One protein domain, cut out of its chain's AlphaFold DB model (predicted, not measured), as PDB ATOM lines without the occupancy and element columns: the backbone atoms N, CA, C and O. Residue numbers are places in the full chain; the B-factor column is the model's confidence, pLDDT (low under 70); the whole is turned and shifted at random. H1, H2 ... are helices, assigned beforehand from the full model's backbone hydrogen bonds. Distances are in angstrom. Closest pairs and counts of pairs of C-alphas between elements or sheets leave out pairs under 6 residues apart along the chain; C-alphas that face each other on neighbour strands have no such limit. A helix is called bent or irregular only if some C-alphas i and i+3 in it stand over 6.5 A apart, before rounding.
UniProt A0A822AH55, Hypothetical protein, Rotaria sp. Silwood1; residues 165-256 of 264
ATOM      1  N   THR A 165     209.674 221.462 344.332       88.62
ATOM      2  CA  THR A 165     209.393 222.865 344.008       88.62
ATOM      3  C   THR A 165     209.281 223.097 342.504       88.62
ATOM      4  O   THR A 165     208.320 223.722 342.053       88.62
ATOM      5  N   GLN A 166     210.206 222.562 341.707       90.62
ATOM      6  CA  GLN A 166     210.306 222.830 340.270       90.62
ATOM      7  C   GLN A 166     209.184 222.157 339.468       90.62
ATOM      8  O   GLN A 166     208.509 222.833 338.683       90.62
ATOM      9  N   LYS A 167     208.923 220.861 339.702       91.06
ATOM     10  CA  LYS A 167     207.853 220.135 338.998       91.06
ATOM     11  C   LYS A 167     206.464 220.716 339.286       91.06
ATOM     12  O   LYS A 167     205.761 221.027 338.322       91.06
ATOM     13  N   PRO A 168     206.047 220.936 340.553       91.50
ATOM     14  CA  PRO A 168     204.728 221.505 340.828       91.50
ATOM     15  C   PRO A 168     204.569 222.932 340.303       91.50
ATOM     16  O   PRO A 168     203.487 223.296 339.852       91.50
ATOM     17  N   THR A 169     205.643 223.729 340.306       92.19
ATOM     18  CA  THR A 169     205.620 225.075 339.714       92.19
ATOM     19  C   THR A 169     205.394 225.008 338.203       92.19
ATOM     20  O   THR A 169     204.545 225.733 337.689       92.19
ATOM     21  N   GLY A 170     206.069 224.091 337.499       92.31
ATOM     22  CA  GLY A 170     205.819 223.848 336.077       92.31
ATOM     23  C   GLY A 170     204.389 223.378 335.801       92.31
ATOM     24  O   GLY A 170     203.702 223.990 334.986       92.31
ATOM     25  N   LYS A 171     203.899 222.382 336.557       92.69
ATOM     26  CA  LYS A 171     202.505 221.903 336.483       92.69
ATOM     27  C   LYS A 171     201.507 223.052 336.663       92.69
ATOM     28  O   LYS A 171     200.558 223.168 335.898       92.69
ATOM     29  N   LYS A 172     201.741 223.939 337.636       91.44
ATOM     30  CA  LYS A 172     200.900 225.117 337.891       91.44
ATOM     31  C   LYS A 172     200.836 226.056 336.679       91.44
ATOM     32  O   LYS A 172     199.744 226.465 336.302       91.44
ATOM     33  N   PHE A 173     201.973 226.415 336.081       91.44
ATOM     34  CA  PHE A 173     201.988 227.321 334.922       91.44
ATOM     35  C   PHE A 173     201.405 226.685 333.656       91.44
ATOM     36  O   PHE A 173     200.746 227.379 332.879       91.44
ATOM     37  N   PHE A 174     201.593 225.374 333.484       91.62
ATOM     38  CA  PHE A 174     200.943 224.594 332.434       91.62
ATOM     39  C   PHE A 174     199.414 224.649 332.564       91.62
ATOM     40  O   PHE A 174     198.726 225.041 331.626       91.62
ATOM     41  N   LEU A 175     198.884 224.372 333.757       89.62
ATOM     42  CA  LEU A 175     197.444 224.437 334.030       89.62
ATOM     43  C   LEU A 175     196.854 225.842 333.874       89.62
ATOM     44  O   LEU A 175     195.738 225.979 333.395       89.62
ATOM     45  N   MET A 176     197.599 226.900 334.200       85.75
ATOM     46  CA  MET A 176     197.154 228.281 333.944       85.75
ATOM     47  C   MET A 176     197.030 228.625 332.456       85.75
ATOM     48  O   MET A 176     196.393 229.614 332.113       85.75
ATOM     49  N   SER A 177     197.690 227.862 331.585       86.19
ATOM     50  CA  SER A 177     197.697 228.125 330.142       86.19
ATOM     51  C   SER A 177     196.765 227.204 329.368       86.19
ATOM     52  O   SER A 177     196.334 227.582 328.290       86.19
ATOM     53  N   ASN A 178     196.474 226.018 329.910       84.38
ATOM     54  CA  ASN A 178     195.754 224.952 329.211       84.38
ATOM     55  C   ASN A 178     194.563 224.378 330.008       84.38
ATOM     56  O   ASN A 178     193.877 223.493 329.511       84.38
ATOM     57  N   GLY A 179     194.360 224.804 331.259       78.31
ATOM     58  CA  GLY A 179     193.293 224.319 332.144       78.31
ATOM     59  C   GLY A 179     191.963 225.057 331.965       78.31
ATOM     60  O   GLY A 179     191.716 225.679 330.945       78.31
ATOM     61  N   SER A 180     191.085 225.012 332.968       65.00
ATOM     62  CA  SER A 180     189.751 225.635 332.889       65.00
ATOM     63  C   SER A 180     189.762 227.169 332.960       65.00
ATOM     64  O   SER A 180     188.891 227.811 332.384       65.00
ATOM     65  N   ASP A 181     190.762 227.753 333.626       64.12
ATOM     66  CA  ASP A 181     190.882 229.200 333.870       64.12
ATOM     67  C   ASP A 181     191.912 229.859 332.927       64.12
ATOM     68  O   ASP A 181     192.752 230.654 333.365       64.12
ATOM     69  N   VAL A 182     191.921 229.484 331.641       70.38
ATOM     70  CA  VAL A 182     192.881 230.051 330.675       70.38
ATOM     71  C   VAL A 182     192.622 231.545 330.471       70.38
ATOM     72  O   VAL A 182     191.485 231.970 330.262       70.38
ATOM     73  N   ASP A 183     193.689 232.350 330.467       66.25
ATOM     74  CA  ASP A 183     193.614 233.746 330.023       66.25
ATOM     75  C   ASP A 183     193.275 233.776 328.523       66.25
ATOM     76  O   ASP A 183     194.144 233.578 327.673       66.25
ATOM     77  N   GLN A 184     192.001 234.013 328.200       64.94
ATOM     78  CA  GLN A 184     191.488 234.009 326.826       64.94
ATOM     79  C   GLN A 184     192.217 234.998 325.905       64.94
ATOM     80  O   GLN A 184     192.258 234.786 324.696       64.94
ATOM     81  N   ARG A 185     192.865 236.035 326.455       60.69
ATOM     82  CA  ARG A 185     193.670 236.980 325.665       60.69
ATOM     83  C   ARG A 185     194.888 236.316 325.024       60.69
ATOM     84  O   ARG A 185     195.228 236.655 323.900       60.69
ATOM     85  N   ALA A 186     195.503 235.342 325.699       60.72
ATOM     86  CA  ALA A 186     196.617 234.566 325.146       60.72
ATOM     87  C   ALA A 186     196.168 233.521 324.105       60.72
ATOM     88  O   ALA A 186     197.005 232.952 323.416       60.72
ATOM     89  N   ILE A 187     194.860 233.246 324.008       62.56
ATOM     90  CA  ILE A 187     194.270 232.402 322.957       62.56
ATOM     91  C   ILE A 187     193.952 233.244 321.710       62.56
ATOM     92  O   ILE A 187     194.065 232.753 320.592       62.56
ATOM     93  N   GLN A 188     193.533 234.498 321.900       62.28
ATOM     94  CA  GLN A 188     193.061 235.373 320.824       62.28
ATOM     95  C   GLN A 188     194.185 236.117 320.089       62.28
ATOM     96  O   GLN A 188     194.024 236.414 318.908       62.28
ATOM     97  N   ASP A 189     195.302 236.402 320.759       66.31
ATOM     98  CA  ASP A 189     196.449 237.103 320.178       66.31
ATOM     99  C   ASP A 189     197.675 236.166 320.084       66.31
ATOM    100  O   ASP A 189     198.229 235.787 321.123       66.31
ATOM    101  N   PRO A 190     198.122 235.791 318.866       63.94
ATOM    102  CA  PRO A 190     199.290 234.932 318.657       63.94
ATOM    103  C   PRO A 190     200.601 235.501 319.215       63.94
ATOM    104  O   PRO A 190     201.512 234.730 319.526       63.94
ATOM    105  N   ASP A 191     200.712 236.826 319.356       65.75
ATOM    106  CA  ASP A 191     201.923 237.482 319.854       65.75
ATOM    107  C   ASP A 191     202.014 237.442 321.393       65.75
ATOM    108  O   ASP A 191     203.086 237.639 321.985       65.75
ATOM    109  N   VAL A 192     200.911 237.118 322.081       75.19
ATOM    110  CA  VAL A 192     200.856 237.040 323.544       75.19
ATOM    111  C   VAL A 192     201.277 235.651 324.029       75.19
ATOM    112  O   VAL A 192     200.505 234.696 324.074       75.19
ATOM    113  N   LYS A 193     202.523 235.539 324.504       80.12
ATOM    114  CA  LYS A 193     203.030 234.297 325.112       80.12
ATOM    115  C   LYS A 193     202.225 233.885 326.353       80.12
ATOM    116  O   LYS A 193     202.151 234.625 327.343       80.12
ATOM    117  N   SER A 194     201.748 232.639 326.359       86.19
ATOM    118  CA  SER A 194     201.077 232.022 327.510       86.19
ATOM    119  C   SER A 194     201.967 231.973 328.764       86.19
ATOM    120  O   SER A 194     203.194 232.121 328.713       86.19
ATOM    121  N   ALA A 195     201.362 231.773 329.940       87.69
ATOM    122  CA  ALA A 195     202.111 231.680 331.196       87.69
ATOM    123  C   ALA A 195     203.097 230.495 331.200       87.69
ATOM    124  O   ALA A 195     204.219 230.628 331.690       87.69
ATOM    125  N   TRP A 196     202.705 229.374 330.593       90.62
ATOM    126  CA  TRP A 196     203.529 228.187 330.394       90.62
ATOM    127  C   TRP A 196     204.691 228.465 329.450       90.62
ATOM    128  O   TRP A 196     205.829 228.212 329.827       90.62
ATOM    129  N   SER A 197     204.432 229.061 328.281       90.44
ATOM    130  CA  SER A 197     205.477 229.384 327.300       90.44
ATOM    131  C   SER A 197     206.571 230.269 327.910       90.44
ATOM    132  O   SER A 197     207.761 229.984 327.778       90.44
ATOM    133  N   ARG A 198     206.175 231.295 328.682       91.38
ATOM    134  CA  ARG A 198     207.122 232.160 329.404       91.38
ATOM    135  C   ARG A 198     207.930 231.397 330.457       91.38
ATOM    136  O   ARG A 198     209.123 231.657 330.612       91.38
ATOM    137  N   TYR A 199     207.296 230.487 331.195       92.56
ATOM    138  CA  TYR A 199     207.967 229.694 332.228       92.56
ATOM    139  C   TYR A 199     208.923 228.648 331.638       92.56
ATOM    140  O   TYR A 199     210.040 228.495 332.130       92.56
ATOM    141  N   ASP A 200     208.523 227.960 330.570       92.38
ATOM    142  CA  ASP A 200     209.363 226.990 329.866       92.38
ATOM    143  C   ASP A 200     210.602 227.662 329.245       92.38
ATOM    144  O   ASP A 200     211.722 227.172 329.405       92.38
ATOM    145  N   GLU A 201     210.441 228.846 328.640       91.75
ATOM    146  CA  GLU A 201     211.575 229.650 328.166       91.75
ATOM    147  C   GLU A 201     212.517 230.020 329.323       91.75
ATOM    148  O   GLU A 201     213.727 229.827 329.224       91.75
ATOM    149  N   TYR A 202     211.974 230.450 330.464       92.69
ATOM    150  CA  TYR A 202     212.775 230.737 331.655       92.69
ATOM    151  C   TYR A 202     213.581 229.527 332.148       92.69
ATOM    152  O   TYR A 202     214.761 229.678 332.471       92.69
ATOM    153  N   VAL A 203     212.986 228.332 332.175       92.38
ATOM    154  CA  VAL A 203     213.671 227.093 332.579       92.38
ATOM    155  C   VAL A 203     214.806 226.730 331.616       92.38
ATOM    156  O   VAL A 203     215.849 226.256 332.061       92.38
ATOM    157  N   LYS A 204     214.634 226.978 330.314       91.75
ATOM    158  CA  LYS A 204     215.666 226.740 329.288       91.75
ATOM    159  C   LYS A 204     216.795 227.771 329.325       91.75
ATOM    160  O   LYS A 204     217.919 227.461 328.939       91.75
ATOM    161  N   GLU A 205     216.502 228.987 329.770       93.06
ATOM    162  CA  GLU A 205     217.456 230.099 329.843       93.06
ATOM    163  C   GLU A 205     218.240 230.170 331.149       93.06
ATOM    164  O   GLU A 205     219.280 230.823 331.188       93.06
ATOM    165  N   THR A 206     217.744 229.539 332.213       93.56
ATOM    166  CA  THR A 206     218.229 229.799 333.571       93.56
ATOM    167  C   THR A 206     218.738 228.525 334.226       93.56
ATOM    168  O   THR A 206     218.003 227.542 334.384       93.56
ATOM    169  N   SER A 207     219.996 228.578 334.663       94.44
ATOM    170  CA  SER A 207     220.633 227.529 335.459       94.44
ATOM    171  C   SER A 207     219.809 227.204 336.703       94.44
ATOM    172  O   SER A 207     219.135 228.068 337.265       94.44
ATOM    173  N   ILE A 208     219.821 225.945 337.134       92.44
ATOM    174  CA  ILE A 208     219.042 225.548 338.307       92.44
ATOM    175  C   ILE A 208     219.679 226.022 339.613       92.44
ATOM    176  O   ILE A 208     218.962 226.513 340.480       92.44
ATOM    177  N   LEU A 209     221.001 225.884 339.737       92.19
ATOM    178  CA  LEU A 209     221.725 226.086 340.986       92.19
ATOM    179  C   LEU A 209     222.721 227.236 340.856       92.19
ATOM    180  O   LEU A 209     222.518 228.293 341.448       92.19
ATOM    181  N   ILE A 210     223.765 227.063 340.045       93.19
ATOM    182  CA  ILE A 210     224.865 228.027 339.934       93.19
ATOM    183  C   ILE A 210     224.387 229.260 339.149       93.19
ATOM    184  O   ILE A 210     223.983 229.087 337.994       93.19
ATOM    185  N   PRO A 211     224.432 230.482 339.718       93.50
ATOM    186  CA  PRO A 211     224.118 231.709 338.991       93.50
ATOM    187  C   PRO A 211     224.984 231.840 337.740       93.50
ATOM    188  O   PRO A 211     226.210 231.859 337.825       93.50
ATOM    189  N   PHE A 212     224.349 231.914 336.571       94.62
ATOM    190  CA  PHE A 212     225.063 231.912 335.299       94.62
ATOM    191  C   PHE A 212     224.388 232.827 334.265       94.62
ATOM    192  O   PHE A 212     223.162 232.955 334.278       94.62
ATOM    193  N   PRO A 213     225.140 233.475 333.354       94.00
ATOM    194  CA  PRO A 213     224.544 234.357 332.356       94.00
ATOM    195  C   PRO A 213     223.606 233.623 331.383       94.00
ATOM    196  O   PRO A 213     224.011 232.705 330.664       94.00
ATOM    197  N   ASN A 214     222.358 234.088 331.299       92.88
ATOM    198  CA  ASN A 214     221.276 233.416 330.564       92.88
ATOM    199  C   ASN A 214     221.576 233.223 329.072       92.88
ATOM    200  O   ASN A 214     221.244 232.192 328.491       92.88
ATOM    201  N   PHE A 215     222.232 234.203 328.440       90.94
ATOM    202  CA  PHE A 215     222.561 234.134 327.013       90.94
ATOM    203  C   PHE A 215     223.544 232.999 326.699       90.94
ATOM    204  O   PHE A 215     223.522 232.458 325.594       90.94
ATOM    205  N   ILE A 216     224.397 232.626 327.655       93.12
ATOM    206  CA  ILE A 216     225.315 231.497 327.503       93.12
ATOM    207  C   ILE A 216     224.563 230.203 327.812       93.12
ATOM    208  O   ILE A 216     224.578 229.285 326.996       93.12
ATOM    209  N   TYR A 217     223.835 230.158 328.934       93.81
ATOM    210  CA  TYR A 217     223.116 228.958 329.371       93.81
ATOM    211  C   TYR A 217     222.100 228.449 328.340       93.81
ATOM    212  O   TYR A 217     222.036 227.251 328.068       93.81
ATOM    213  N   ARG A 218     221.350 229.356 327.695       93.31
ATOM    214  CA  ARG A 218     220.349 229.012 326.667       93.31
ATOM    215  C   ARG A 218     220.945 228.204 325.507       93.31
ATOM    216  O   ARG A 218     220.237 227.409 324.894       93.31
ATOM    217  N   ARG A 219     222.235 228.396 325.206       93.62
ATOM    218  CA  ARG A 219     222.950 227.714 324.116       93.62
ATOM    219  C   ARG A 219     223.442 226.317 324.499       93.62
ATOM    220  O   ARG A 219     223.913 225.593 323.628       93.62
ATOM    221  N   PHE A 220     223.358 225.930 325.773       92.19
ATOM    222  CA  PHE A 220     223.896 224.651 326.221       92.19
ATOM    223  C   PHE A 220     222.986 223.492 325.789       92.19
ATOM    224  O   PHE A 220     221.782 223.536 326.083       92.19
ATOM    225  N   PRO A 221     223.545 222.437 325.162       92.06
ATOM    226  CA  PRO A 221     222.842 221.176 324.970       92.06
ATOM    227  C   PRO A 221     222.521 220.540 326.328       92.06
ATOM    228  O   PRO A 221     223.214 220.777 327.320       92.06
ATOM    229  N   GLU A 222     221.485 219.702 326.377       87.69
ATOM    230  CA  GLU A 222     220.960 219.159 327.641       87.69
ATOM    231  C   GLU A 222     222.012 218.406 328.473       87.69
ATOM    232  O   GLU A 222     222.016 218.538 329.693       87.69
ATOM    233  N   PHE A 223     222.950 217.682 327.849       90.75
ATOM    234  CA  PHE A 223     223.988 216.955 328.593       90.75
ATOM    235  C   PHE A 223     224.987 217.887 329.304       90.75
ATOM    236  O   PHE A 223     225.439 217.572 330.401       90.75
ATOM    237  N   LEU A 224     225.295 219.066 328.738       92.25
ATOM    238  CA  LEU A 224     226.184 220.043 329.388       92.25
ATOM    239  C   LEU A 224     225.511 220.734 330.578       92.25
ATOM    240  O   LEU A 224     226.192 221.197 331.491       92.25
ATOM    241  N   ARG A 225     224.176 220.758 330.620       91.81
ATOM    242  CA  ARG A 225     223.428 221.306 331.761       91.81
ATOM    243  C   ARG A 225     223.561 220.445 333.019       91.81
ATOM    244  O   ARG A 225     223.357 220.945 334.121       91.81
ATOM    245  N   TRP A 226     223.986 219.185 332.895       90.75
ATOM    246  CA  TRP A 226     224.220 218.311 334.050       90.75
ATOM    247  C   TRP A 226     225.393 218.781 334.917       90.75
ATOM    248  O   TRP A 226     225.387 218.529 336.117       90.75
ATOM    249  N   ILE A 227     226.340 219.542 334.352       90.19
ATOM    250  CA  ILE A 227     227.420 220.201 335.111       90.19
ATOM    251  C   ILE A 227     226.841 221.205 336.121       90.19
ATOM    252  O   ILE A 227     227.368 221.378 337.214       90.19
ATOM    253  N   PHE A 228     225.707 221.821 335.783       90.69
ATOM    254  CA  PHE A 228     224.962 222.730 336.654       90.69
ATOM    255  C   PHE A 228     223.979 221.998 337.566       90.69
ATOM    256  O   PHE A 228     223.191 222.647 338.255       90.69
ATOM    257  N   LEU A 229     224.016 220.659 337.559       92.62
ATOM    258  CA  LEU A 229     223.095 219.783 338.275       92.62
ATOM    259  C   LEU A 229     221.645 219.993 337.825       92.62
ATOM    260  O   LEU A 229     220.712 219.792 338.590       92.62
ATOM    261  N   ASP A 230     221.438 220.410 336.574       91.19
ATOM    262  CA  ASP A 230     220.115 220.606 335.991       91.19
ATOM    263  C   ASP A 230     219.683 219.350 335.237       91.19
ATOM    264  O   ASP A 230     219.819 219.229 334.017       91.19
ATOM    265  N   PHE A 231     219.186 218.382 336.003       91.88
ATOM    266  CA  PHE A 231     218.700 217.126 335.457       91.88
ATOM    267  C   PHE A 231     217.273 217.258 334.891       91.88
ATOM    268  O   PHE A 231     216.419 217.918 335.495       91.88
ATOM    269  N   PRO A 232     216.946 216.556 333.785       89.44
ATOM    270  CA  PRO A 232     215.624 216.627 333.158       89.44
ATOM    271  C   PRO A 232     214.463 216.278 334.095       89.44
ATOM    272  O   PRO A 232     213.365 216.808 333.938       89.44
ATOM    273  N   PHE A 233     214.693 215.416 335.092       89.38
ATOM    274  CA  PHE A 233     213.652 215.004 336.031       89.38
ATOM    275  C   PHE A 233     213.213 216.116 336.995       89.38
ATOM    276  O   PHE A 233     212.187 215.956 337.645       89.38
ATOM    277  N   TYR A 234     213.922 217.245 337.098       90.38
ATOM    278  CA  TYR A 234     213.437 218.394 337.875       90.38
ATOM    279  C   TYR A 234     212.325 219.166 337.169       90.38
ATOM    280  O   TYR A 234     211.586 219.913 337.809       90.38
ATOM    281  N   ARG A 235     212.221 219.027 335.847       90.12
ATOM    282  CA  ARG A 235     211.344 219.845 335.015       90.12
ATOM    283  C   ARG A 235     210.019 219.124 334.784       90.12
ATOM    284  O   ARG A 235     209.968 217.898 334.692       90.12
ATOM    285  N   PHE A 236     208.943 219.901 334.691       92.06
ATOM    286  CA  PHE A 236     207.668 219.391 334.199       92.06
ATOM    287  C   PHE A 236     207.793 219.128 332.698       92.06
ATOM    288  O   PHE A 236     208.335 219.963 331.973       92.06
ATOM    289  N   ASN A 237     207.322 217.969 332.242       90.12
ATOM    290  CA  ASN A 237     207.391 217.590 330.837       90.12
ATOM    291  C   ASN A 237     205.981 217.553 330.246       90.12
ATOM    292  O   ASN A 237     205.211 216.639 330.528       90.12
ATOM    293  N   GLU A 238     205.671 218.537 329.406       89.75
ATOM    294  CA  GLU A 238     204.369 218.668 328.754       89.75
ATOM    295  C   GLU A 238     203.984 217.431 327.929       89.75
ATOM    296  O   GLU A 238     202.873 216.930 328.082       89.75
ATOM    297  N   SER A 239     204.892 216.879 327.119       88.56
ATOM    298  CA  SER A 239     204.556 215.753 326.237       88.56
ATOM    299  C   SER A 239     204.319 214.443 326.986       88.56
ATOM    300  O   SER A 239     203.540 213.608 326.533       88.56
ATOM    301  N   LYS A 240     204.965 214.253 328.143       89.81
ATOM    302  CA  LYS A 240     204.823 213.036 328.959       89.81
ATOM    303  C   LYS A 240     203.739 213.140 330.029       89.81
ATOM    304  O   LYS A 240     203.074 212.151 330.318       89.81
ATOM    305  N   GLU A 241     203.606 214.300 330.666       90.31
ATOM    306  CA  GLU A 241     202.778 214.486 331.865       90.31
ATOM    307  C   GLU A 241     201.538 215.371 331.600       90.31
ATOM    308  O   GLU A 241     200.583 215.315 332.374       90.31
ATOM    309  N   GLY A 242     201.503 216.147 330.508       88.94
ATOM    310  CA  GLY A 242     200.480 217.170 330.240       88.94
ATOM    311  C   GLY A 242     199.050 216.639 330.141       88.94
ATOM    312  O   GLY A 242     198.179 217.097 330.879       88.94
ATOM    313  N   ALA A 243     198.806 215.635 329.290       89.12
ATOM    314  CA  ALA A 243     197.466 215.068 329.093       89.12
ATOM    315  C   ALA A 243     196.881 214.484 330.391       89.12
ATOM    316  O   ALA A 243     195.730 214.743 330.740       89.12
ATOM    317  N   LYS A 244     197.708 213.754 331.150       91.56
ATOM    318  CA  LYS A 244     197.325 213.189 332.449       91.56
ATOM    319  C   LYS A 244     196.960 214.286 333.450       91.56
ATOM    320  O   LYS A 244     195.972 214.172 334.166       91.56
ATOM    321  N   VAL A 245     197.750 215.358 333.492       91.00
ATOM    322  CA  VAL A 245     197.519 216.495 334.388       91.00
ATOM    323  C   VAL A 245     196.197 217.208 334.095       91.00
ATOM    324  O   VAL A 245     195.506 217.573 335.042       91.00
ATOM    325  N   LEU A 246     195.830 217.392 332.824       89.19
ATOM    326  CA  LEU A 246     194.554 218.016 332.457       89.19
ATOM    327  C   LEU A 246     193.363 217.157 332.892       89.19
ATOM    328  O   LEU A 246     192.447 217.665 333.533       89.19
ATOM    329  N   GLN A 247     193.425 215.844 332.649       88.69
ATOM    330  CA  GLN A 247     192.389 214.901 333.084       88.69
ATOM    331  C   GLN A 247     192.206 214.903 334.611       88.69
ATOM    332  O   GLN A 247     191.077 214.901 335.102       88.69
ATOM    333  N   GLU A 248     193.306 214.937 335.372       89.31
ATOM    334  CA  GLU A 248     193.268 215.030 336.838       89.31
ATOM    335  C   GLU A 248     192.579 216.316 337.323       89.31
ATOM    336  O   GLU A 248     191.832 216.280 338.302       89.31
ATOM    337  N   GLU A 249     192.831 217.458 336.680       87.12
ATOM    338  CA  GLU A 249     192.200 218.727 337.062       87.12
ATOM    339  C   GLU A 249     190.722 218.783 336.670       87.12
ATOM    340  O   GLU A 249     189.905 219.219 337.478       87.12
ATOM    341  N   GLU A 250     190.341 218.272 335.498       85.75
ATOM    342  CA  GLU A 250     188.930 218.166 335.108       85.75
ATOM    343  C   GLU A 250     188.128 217.310 336.093       85.75
ATOM    344  O   GLU A 250     187.030 217.693 336.503       85.75
ATOM    345  N   GLN A 251     188.681 216.165 336.511       87.00
ATOM    346  CA  GLN A 251     188.055 215.301 337.515       87.00
ATOM    347  C   GLN A 251     187.880 216.030 338.850       87.00
ATOM    348  O   GLN A 251     186.791 216.003 339.421       87.00
ATOM    349  N   LYS A 252     188.910 216.742 339.328       86.50
ATOM    350  CA  LYS A 252     188.811 217.540 340.561       86.50
ATOM    351  C   LYS A 252     187.756 218.635 340.464       86.50
ATOM    352  O   LYS A 252     187.001 218.819 341.418       86.50
ATOM    353  N   THR A 253     187.690 219.354 339.345       83.38
ATOM    354  CA  THR A 253     186.692 220.411 339.139       83.38
ATOM    355  C   THR A 253     185.279 219.835 339.144       83.38
ATOM    356  O   THR A 253     184.409 220.384 339.823       83.38
ATOM    357  N   LYS A 254     185.053 218.687 338.490       83.69
ATOM    358  CA  LYS A 254     183.760 217.978 338.531       83.69
ATOM    359  C   LYS A 254     183.379 217.579 339.957       83.69
ATOM    360  O   LYS A 254     182.322 217.982 340.431       83.69
ATOM    361  N   THR A 255     184.271 216.905 340.685       85.81
ATOM    362  CA  THR A 255     184.012 216.491 342.075       85.81
ATOM    363  C   THR A 255     183.758 217.678 343.010       85.81
ATOM    364  O   THR A 255     182.908 217.602 343.895       85.81
ATOM    365  N   ASN A 256     184.480 218.790 342.846       83.25
ATOM    366  CA  ASN A 256     184.255 219.998 343.646       83.25
ATOM    367  C   ASN A 256     182.906 220.657 343.329       83.25
ATOM    368  O   ASN A 256     182.246 221.162 344.240       83.25
TER     369      ASN A 256
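Overview. This is residues 165 to 256 of the 264 residues of the protein "Hypothetical protein" of Rotaria sp. Silwood1 (UniProt A0A822AH55). Helix H1 lies between H3 and the long H6, while the short H4 and H5 with their loops make one end of an elongated shape and H6 runs to the other. The 92 printed residues hold six named helices, H1 to H6, and no named strand: all helix. The whole is only just loose, close to compact, with radius of gyration of the C-alphas 15.1 A and spans of 44 by 29 by 19 A.

Along the chain. Find C-alpha 165 at (209.393, 222.865, 344.008); from there H1, residues 165 to 178, runs 20.2 A. Next come H2, 185 to 188, H3, 195 to 205, 15.5 A long, H4, 214 to 217, and H5, 224 to 228. H6, 238 to 256, runs 25.1 A to C-alpha 256 at (184.255, 219.998, 343.646); it is irregular, with C-alphas 240 and 243 7.6 A apart.

Arrangement. Look at H1 and H3: they touch, closest at the C-alphas of Phe 173 and Trp 196, 4.9 A, at a steep tilt of 40 degrees, opposite ways. H6 touches H1 with residues 238 to 246 alone, about perpendicular at 73 degrees, closest at the C-alphas of Leu 175 and Leu 246, 7.2 A. H4 touches H3, closest at the C-alphas of Glu 205 and Asn 214, 5.1 A; H2 and H5 touch no helix. Every O i to N i+4 pair is within hydrogen-bond range in H1 and H3, 13 of 15 in H6, and 0 of 1 in H5, where 2 of 2 O i to N i+3 pairs are; H2 and H4 are too short for an i+4 pair.

Size, cuts and confidence. The C-alphas of Ile 216 and Thr 255, the two farthest apart, are 46.3 A apart. The printed part has no cut, and its links are short but not tight. Model pLDDT is under 70 at residues 180 to 181 and 183 to 191.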